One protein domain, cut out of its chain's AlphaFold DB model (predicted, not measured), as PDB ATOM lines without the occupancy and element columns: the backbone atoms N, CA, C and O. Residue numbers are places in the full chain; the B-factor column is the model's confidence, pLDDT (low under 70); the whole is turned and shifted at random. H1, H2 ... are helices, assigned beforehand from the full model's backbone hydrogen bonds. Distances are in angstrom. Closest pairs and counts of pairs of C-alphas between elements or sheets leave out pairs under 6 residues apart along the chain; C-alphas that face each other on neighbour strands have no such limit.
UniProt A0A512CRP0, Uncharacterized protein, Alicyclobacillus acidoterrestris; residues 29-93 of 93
ATOM      1  N   GLU A  29     330.228 402.746 312.477       85.50
ATOM      2  CA  GLU A  29     329.084 403.494 313.011       85.50
ATOM      3  C   GLU A  29     328.544 404.587 312.067       85.50
ATOM      4  O   GLU A  29     327.422 405.046 312.255       85.50
ATOM      5  N   PHE A  30     329.296 404.991 311.034       83.88
ATOM      6  CA  PHE A  30     328.848 405.939 310.004       83.88
ATOM      7  C   PHE A  30     328.381 405.257 308.709       83.88
ATOM      8  O   PHE A  30     327.885 405.934 307.791       83.88
ATOM      9  N   ARG A  31     328.541 403.932 308.597       85.12
ATOM     10  CA  ARG A  31     328.054 403.155 307.452       85.12
ATOM     11  C   ARG A  31     326.551 402.949 307.578       85.12
ATOM     12  O   ARG A  31     326.026 402.701 308.654       85.12
ATOM     13  N   ASN A  32     325.846 403.037 306.454       81.88
ATOM     14  CA  ASN A  32     324.396 402.832 306.389       81.88
ATOM     15  C   ASN A  32     323.555 403.736 307.314       81.88
ATOM     16  O   ASN A  32     322.408 403.425 307.616       81.88
ATOM     17  N   THR A  33     324.098 404.877 307.740       84.62
ATOM     18  CA  THR A  33     323.399 405.829 308.608       84.62
ATOM     19  C   THR A  33     322.858 407.021 307.831       84.62
ATOM     20  O   THR A  33     323.470 407.475 306.858       84.62
ATOM     21  N   SER A  34     321.760 407.595 308.314       86.62
ATOM     22  CA  SER A  34     321.288 408.910 307.884       86.62
ATOM     23  C   SER A  34     322.165 410.040 308.418       86.62
ATOM     24  O   SER A  34     322.863 409.879 309.420       86.62
ATOM     25  N   TYR A  35     322.079 411.222 307.799       83.56
ATOM     26  CA  TYR A  35     322.709 412.434 308.336       83.56
ATOM     27  C   TYR A  35     322.294 412.706 309.784       83.56
ATOM     28  O   TYR A  35     323.149 413.029 310.602       83.56
ATOM     29  N   SER A  36     321.017 412.511 310.125       88.25
ATOM     30  CA  SER A  36     320.539 412.692 311.498       88.25
ATOM     31  C   SER A  36     321.298 411.826 312.502       88.25
ATOM     32  O   SER A  36     321.767 412.330 313.519       88.25
ATOM     33  N   LYS A  37     321.506 410.545 312.181       89.75
ATOM     34  CA  LYS A  37     322.222 409.620 313.059       89.75
ATOM     35  C   LYS A  37     323.707 409.963 313.179       89.75
ATOM     36  O   LYS A  37     324.278 409.822 314.256       89.75
ATOM     37  N   ARG A  38     324.329 410.471 312.109       90.31
ATOM     38  CA  ARG A  38     325.727 410.937 312.160       90.31
ATOM     39  C   ARG A  38     325.908 412.123 313.107       90.31
ATOM     40  O   ARG A  38     326.867 412.137 313.871       90.31
ATOM     41  N   TYR A  39     324.991 413.090 313.080       92.19
ATOM     42  CA  TYR A  39     325.036 414.238 313.991       92.19
ATOM     43  C   TYR A  39     324.705 413.853 315.436       92.19
ATOM     44  O   TYR A  39     325.333 414.368 316.355       92.19
ATOM     45  N   GLU A  40     323.806 412.888 315.646       93.94
ATOM     46  CA  GLU A  40     323.579 412.306 316.972       93.94
ATOM     47  C   GLU A  40     324.874 411.702 317.550       93.94
ATOM     48  O   GLU A  40     325.252 412.015 318.679       93.94
ATOM     49  N   LEU A  41     325.587 410.879 316.767       93.62
ATOM     50  CA  LEU A  41     326.867 410.285 317.172       93.62
ATOM     51  C   LEU A  41     327.921 411.354 317.480       93.62
ATOM     52  O   LEU A  41     328.630 411.247 318.478       93.62
ATOM     53  N   PHE A  42     328.002 412.395 316.651       93.31
ATOM     54  CA  PHE A  42     328.904 413.522 316.871       93.31
ATOM     55  C   PHE A  42     328.639 414.211 318.216       93.31
ATOM     56  O   PHE A  42     329.553 414.329 319.031       93.31
ATOM     57  N   CYS A  43     327.389 414.599 318.490       95.25
ATOM     58  CA  CYS A  43     327.019 415.223 319.760       95.25
ATOM     59  C   CYS A  43     327.330 414.312 320.956       95.25
ATOM     60  O   CYS A  43     327.862 414.783 321.956       95.25
ATOM     61  N   LYS A  44     327.071 413.004 320.848       94.62
ATOM     62  CA  LYS A  44     327.393 412.043 321.915       94.62
ATOM     63  C   LYS A  44     328.892 411.959 322.193       94.62
ATOM     64  O   LYS A  44     329.286 411.986 323.356       94.62
ATOM     65  N   LYS A  45     329.736 411.918 321.157       95.06
ATOM     66  CA  LYS A  45     331.199 411.908 321.333       95.06
ATOM     67  C   LYS A  45     331.702 413.178 322.015       95.06
ATOM     68  O   LYS A  45     332.499 413.075 322.938       95.06
ATOM     69  N   LEU A  46     331.172 414.351 321.650       95.75
ATOM     70  CA  LEU A  46     331.518 415.617 322.312       95.75
ATOM     71  C   LEU A  46     331.277 415.586 323.830       95.75
ATOM     72  O   LEU A  46     332.093 416.117 324.584       95.75
ATOM     73  N   LEU A  47     330.180 414.963 324.273       95.31
ATOM     74  CA  LEU A  47     329.862 414.822 325.696       95.31
ATOM     75  C   LEU A  47     330.730 413.756 326.377       95.31
ATOM     76  O   LEU A  47     331.288 414.006 327.445       95.31
ATOM     77  N   LEU A  48     330.881 412.581 325.757       95.62
ATOM     78  CA  LEU A  48     331.665 411.466 326.307       95.62
ATOM     79  C   LEU A  48     333.148 411.818 326.469       95.62
ATOM     80  O   LEU A  48     333.763 411.460 327.471       95.62
ATOM     81  N   GLU A  49     333.704 412.563 325.516       97.12
ATOM     82  CA  GLU A  49     335.088 413.050 325.546       97.12
ATOM     83  C   GLU A  49     335.252 414.310 326.409       97.12
ATOM     84  O   GLU A  49     336.356 414.830 326.535       97.12
ATOM     85  N   ARG A  50     334.168 414.787 327.043       95.44
ATOM     86  CA  ARG A  50     334.131 415.985 327.900       95.44
ATOM     87  C   ARG A  50     334.580 417.269 327.200       95.44
ATOM     88  O   ARG A  50     334.976 418.226 327.862       95.44
ATOM     89  N   ASN A  51     334.459 417.315 325.876       96.38
ATOM     90  CA  ASN A  51     334.653 418.543 325.107       96.38
ATOM     91  C   ASN A  51     333.511 419.542 325.371       96.38
ATOM     92  O   ASN A  51     333.707 420.747 325.250       96.38
ATOM     93  N   TYR A  52     332.330 419.041 325.751       96.31
ATOM     94  CA  TYR A  52     331.175 419.831 326.176       96.31
ATOM     95  C   TYR A  52     330.498 419.197 327.395       96.31
ATOM     96  O   TYR A  52     330.470 417.976 327.533       96.31
ATOM     97  N   THR A  53     329.902 420.027 328.254       94.56
ATOM     98  CA  THR A  53     329.172 419.562 329.447       94.56
ATOM     99  C   THR A  53     327.744 419.109 329.131       94.56
ATOM    100  O   THR A  53     327.237 418.186 329.761       94.56
ATOM    101  N   ALA A  54     327.088 419.744 328.154       96.12
ATOM    102  CA  ALA A  54     325.733 419.414 327.715       96.12
ATOM    103  C   ALA A  54     325.514 419.817 326.250       96.12
ATOM    104  O   ALA A  54     326.156 420.745 325.754       96.12
ATOM    105  N   ALA A  55     324.590 419.139 325.566       96.81
ATOM    106  CA  ALA A  55     324.198 419.432 324.188       96.81
ATOM    107  C   ALA A  55     322.723 419.069 323.945       96.81
ATOM    108  O   ALA A  55     322.207 418.138 324.560       96.81
ATOM    109  N   ALA A  56     322.074 419.779 323.017       96.69
ATOM    110  CA  ALA A  56     320.761 419.432 322.470       96.69
ATOM    111  C   ALA A  56     320.863 419.240 320.951       96.69
ATOM    112  O   ALA A  56     321.556 420.005 320.276       96.69
ATOM    113  N   PHE A  57     320.165 418.241 320.408       95.50
ATOM    114  CA  PHE A  57     320.122 417.952 318.976       95.50
ATOM    115  C   PHE A  57     318.688 418.026 318.451       95.50
ATOM    116  O   PHE A  57     317.880 417.122 318.661       95.50
ATOM    117  N   LEU A  58     318.395 419.122 317.748       93.94
ATOM    118  CA  LEU A  58     317.068 419.438 317.233       93.94
ATOM    119  C   LEU A  58     317.032 419.273 315.715       93.94
ATOM    120  O   LEU A  58     317.908 419.762 315.000       93.94
ATOM    121  N   MET A  59     315.985 418.628 315.212       91.00
ATOM    122  CA  MET A  59     315.710 418.505 313.784       91.00
ATOM    123  C   MET A  59     314.426 419.248 313.431       91.00
ATOM    124  O   MET A  59     313.353 418.908 313.932       91.00
ATOM    125  N   SER A  60     314.522 420.236 312.542       87.62
ATOM    126  CA  SER A  60     313.354 420.943 312.021       87.62
ATOM    127  C   SER A  60     312.601 420.096 310.996       87.62
ATOM    128  O   SER A  60     313.182 419.329 310.223       87.62
ATOM    129  N   ASN A  61     311.280 420.251 310.971       81.94
ATOM    130  CA  ASN A  61     310.470 419.720 309.884       81.94
ATOM    131  C   ASN A  61     310.507 420.700 308.701       81.94
ATOM    132  O   ASN A  61     310.356 421.904 308.890       81.94
ATOM    133  N   LYS A  62     310.649 420.192 307.472       80.38
ATOM    134  CA  LYS A  62     310.674 421.017 306.251       80.38
ATOM    135  C   LYS A  62     309.446 421.928 306.096       80.38
ATOM    136  O   LYS A  62     309.569 423.002 305.520       80.38
ATOM    137  N   HIS A  63     308.282 421.490 306.571       79.94
ATOM    138  CA  HIS A  63     307.013 422.204 306.415       79.94
ATOM    139  C   HIS A  63     306.613 422.979 307.669       79.94
ATOM    140  O   HIS A  63     306.128 424.093 307.555       79.94
ATOM    141  N   LEU A  64     306.829 422.394 308.851       83.44
ATOM    142  CA  LEU A  64     306.350 422.945 310.127       83.44
ATOM    143  C   LEU A  64     307.454 423.640 310.940       83.44
ATOM    144  O   LEU A  64     307.199 424.185 312.010       83.44
ATOM    145  N   GLY A  65     308.697 423.624 310.451       83.50
ATOM    146  CA  GLY A  65     309.840 424.209 311.149       83.50
ATOM    147  C   GLY A  65     309.744 425.725 311.315       83.50
ATOM    148  O   GLY A  65     310.236 426.256 312.306       83.50
ATOM    149  N   THR A  66     309.073 426.422 310.393       85.62
ATOM    150  CA  THR A  66     308.811 427.868 310.507       85.62
ATOM    151  C   THR A  66     307.853 428.205 311.642       85.62
ATOM    152  O   THR A  66     307.951 429.289 312.206       85.62
ATOM    153  N   ASP A  67     306.995 427.258 312.030       88.00
ATOM    154  CA  ASP A  67     306.055 427.402 313.146       88.00
ATOM    155  C   ASP A  67     306.697 427.002 314.487       88.00
ATOM    156  O   ASP A  67     306.016 426.835 315.497       88.00
ATOM    157  N   GLY A  68     308.019 426.800 314.497       86.56
ATOM    158  CA  GLY A  68     308.775 426.395 315.676       86.56
ATOM    159  C   GLY A  68     308.672 424.907 316.005       86.56
ATOM    160  O   GLY A  68     309.141 424.500 317.065       86.56
ATOM    161  N   GLN A  69     308.097 424.075 315.127       89.56
ATOM    162  CA  GLN A  69     308.065 422.633 315.358       89.56
ATOM    163  C   GLN A  69     309.425 421.993 315.066       89.56
ATOM    164  O   GLN A  69     309.986 422.112 313.971       89.56
ATOM    165  N   TYR A  70     309.925 421.246 316.043       91.81
ATOM    166  CA  TYR A  70     311.146 420.460 315.940       91.81
ATOM    167  C   TYR A  70     310.931 419.061 316.517       91.81
ATOM    168  O   TYR A  70     309.950 418.784 317.202       91.81
ATOM    169  N   SER A  71     311.867 418.171 316.212       90.31
ATOM    170  CA  SER A  71     311.950 416.824 316.771       90.31
ATOM    171  C   SER A  71     313.306 416.614 317.430       90.31
ATOM    172  O   SER A  71     314.293 417.241 317.044       90.31
ATOM    173  N   GLU A  72     313.341 415.725 318.417       93.25
ATOM    174  CA  GLU A  72     314.528 415.388 319.203       93.25
ATOM    175  C   GLU A  72     314.806 413.891 319.026       93.25
ATOM    176  O   GLU A  72     314.173 413.064 319.679       93.25
ATOM    177  N   PRO A  73     315.706 413.495 318.105       86.62
ATOM    178  CA  PRO A  73     315.896 412.082 317.761       86.62
ATOM    179  C   PRO A  73     316.544 411.231 318.861       86.62
ATOM    180  O   PRO A  73     316.613 410.013 318.725       86.62
ATOM    181  N   SER A  74     317.078 411.861 319.910       91.19
ATOM    182  CA  SER A  74     317.820 411.205 320.983       91.19
ATOM    183  C   SER A  74     317.326 411.693 322.335       91.19
ATOM    184  O   SER A  74     317.429 412.880 322.635       91.19
ATOM    185  N   GLU A  75     316.888 410.759 323.177       90.50
ATOM    186  CA  GLU A  75     316.385 411.020 324.535       90.50
ATOM    187  C   GLU A  75     317.427 411.695 325.446       90.50
ATOM    188  O   GLU A  75     317.086 412.437 326.367       90.50
ATOM    189  N   GLU A  76     318.715 411.486 325.166       91.88
ATOM    190  CA  GLU A  76     319.815 412.126 325.895       91.88
ATOM    191  C   GLU A  76     320.072 413.569 325.437       91.88
ATOM    192  O   GLU A  76     320.478 414.404 326.243       91.88
ATOM    193  N   LEU A  77     319.806 413.881 324.163       95.75
ATOM    194  CA  LEU A  77     320.166 415.152 323.514       95.75
ATOM    195  C   LEU A  77     318.942 416.066 323.365       95.75
ATOM    196  O   LEU A  77     318.757 416.704 322.328       95.75
ATOM    197  N   THR A  78     318.092 416.108 324.385       96.88
ATOM    198  CA  THR A  78     316.878 416.931 324.388       96.88
ATOM    199  C   THR A  78     317.183 418.364 324.812       96.88
ATOM    200  O   THR A  78     318.088 418.630 325.613       96.88
ATOM    201  N   MET A  79     316.383 419.310 324.325       96.44
ATOM    202  CA  MET A  79     316.400 420.702 324.763       96.44
ATOM    203  C   MET A  79     316.143 420.800 326.264       96.44
ATOM    204  O   MET A  79     316.789 421.587 326.951       96.44
ATOM    205  N   PHE A  80     315.246 419.964 326.794       96.56
ATOM    206  CA  PHE A  80     314.973 419.906 328.227       96.56
ATOM    207  C   PHE A  80     316.237 419.591 329.038       96.56
ATOM    208  O   PHE A  80     316.563 420.328 329.970       96.56
ATOM    209  N   ASN A  81     316.982 418.540 328.670       96.19
ATOM    210  CA  ASN A  81     318.214 418.168 329.370       96.19
ATOM    211  C   ASN A  81     319.277 419.265 329.266       96.19
ATOM    212  O   ASN A  81     319.926 419.593 330.262       96.19
ATOM    213  N   PHE A  82     319.420 419.867 328.084       97.12
ATOM    214  CA  PHE A  82     320.351 420.969 327.869       97.12
ATOM    215  C   PHE A  82     320.021 422.183 328.744       97.12
ATOM    216  O   PHE A  82     320.881 422.653 329.488       97.12
ATOM    217  N   VAL A  83     318.771 422.658 328.717       97.56
ATOM    218  CA  VAL A  83     318.325 423.803 329.526       97.56
ATOM    219  C   VAL A  83     318.446 423.492 331.013       97.56
ATOM    220  O   VAL A  83     318.922 424.333 331.769       97.56
ATOM    221  N   ARG A  84     318.092 422.277 331.446       96.50
ATOM    222  CA  ARG A  84     318.279 421.836 332.834       96.50
ATOM    223  C   ARG A  84     319.744 421.930 333.264       96.50
ATOM    224  O   ARG A  84     320.017 422.431 334.352       96.50
ATOM    225  N   SER A  85     320.678 421.482 332.422       96.06
ATOM    226  CA  SER A  85     322.115 421.607 332.696       96.06
ATOM    227  C   SER A  85     322.557 423.067 332.744       96.06
ATOM    228  O   SER A  85     323.297 423.452 333.644       96.06
ATOM    229  N   LEU A  86     322.088 423.894 331.807       96.56
ATOM    230  CA  LEU A  86     322.410 425.319 331.748       96.56
ATOM    231  C   LEU A  86     321.919 426.067 332.993       96.56
ATOM    232  O   LEU A  86     322.682 426.810 333.603       96.56
ATOM    233  N   VAL A  87     320.670 425.843 333.406       97.62
ATOM    234  CA  VAL A  87     320.108 426.417 334.636       97.62
ATOM    235  C   VAL A  87     320.892 425.941 335.854       97.62
ATOM    236  O   VAL A  87     321.209 426.753 336.717       97.62
ATOM    237  N   GLY A  88     321.257 424.656 335.909       96.44
ATOM    238  CA  GLY A  88     322.117 424.117 336.963       96.44
ATOM    239  C   GLY A  88     323.460 424.846 337.056       96.44
ATOM    240  O   GLY A  88     323.895 425.164 338.158       96.44
ATOM    241  N   HIS A  89     324.072 425.182 335.918       95.25
ATOM    242  CA  HIS A  89     325.275 426.011 335.896       95.25
ATOM    243  C   HIS A  89     325.005 427.432 336.381       95.25
ATOM    244  O   HIS A  89     325.768 427.921 337.196       95.25
ATOM    245  N   ILE A  90     323.937 428.090 335.934       96.94
ATOM    246  CA  ILE A  90     323.650 429.483 336.313       96.94
ATOM    247  C   ILE A  90     323.329 429.615 337.807       96.94
ATOM    248  O   ILE A  90     323.822 430.527 338.456       96.94
ATOM    249  N   VAL A  91     322.491 428.725 338.346       96.31
ATOM    250  CA  VAL A  91     322.018 428.789 339.741       96.31
ATOM    251  C   VAL A  91     323.055 428.239 340.719       96.31
ATOM    252  O   VAL A  91     323.112 428.682 341.860       96.31
ATOM    253  N   GLY A  92     323.839 427.247 340.290       83.50
ATOM    254  CA  GLY A  92     324.899 426.641 341.092       83.50
ATOM    255  C   GLY A  92     326.258 427.343 340.999       83.50
ATOM    256  O   GLY A  92     327.208 426.820 341.582       83.50
ATOM    257  N   SER A  93     326.360 428.453 340.254       55.03
ATOM    258  CA  SER A  93     327.551 429.322 340.194       55.03
ATOM    259  C   SER A  93     327.542 430.382 341.287       55.03
ATOM    260  O   SER A  93     326.446 430.900 341.595       55.03
TER     261      SER A  93
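Overview. This is residues 29 to 93 of the 93 residues of an uncharacterized protein of Alicyclobacillus acidoterrestris (UniProt A0A512CRP0). Two separate helices, H1 and H2, run roughly the same way in a flat, loose model, and a long link passes between them, loops out and folds back on itself before it reaches H2. The printed part has 65 residues, with two named helices in the order H1, H2 and no named strand; the class is all helix, though only 27 residues are in named elements. The whole is loose, with a radius of gyration of the C-alphas of 13.6 A and spans of 40 by 33 by 15 A.

Along the chain. Find C-alpha 35 at (322.709, 412.434, 308.336); from there H1, residues 35 to 48, runs 20.1 A. H2, residues 79 to 91, runs 17.9 A to C-alpha 91 at (322.018, 428.789, 339.741).

Arrangement. Start from H1: H2 is apart from it. Between them, residues 59 to 60 pair with residues 70 to 71, antiparallel. In H1 and H2 every O i to N i+4 pair is within hydrogen-bond range.

Size, cuts and confidence. The C-alphas farthest apart, those of Asn 32 and Ser 93, are 43.1 A apart. The printed part has no cut, and the link of 30 residues is long. Look for low confidence at residue 93, the one printed residue under 70.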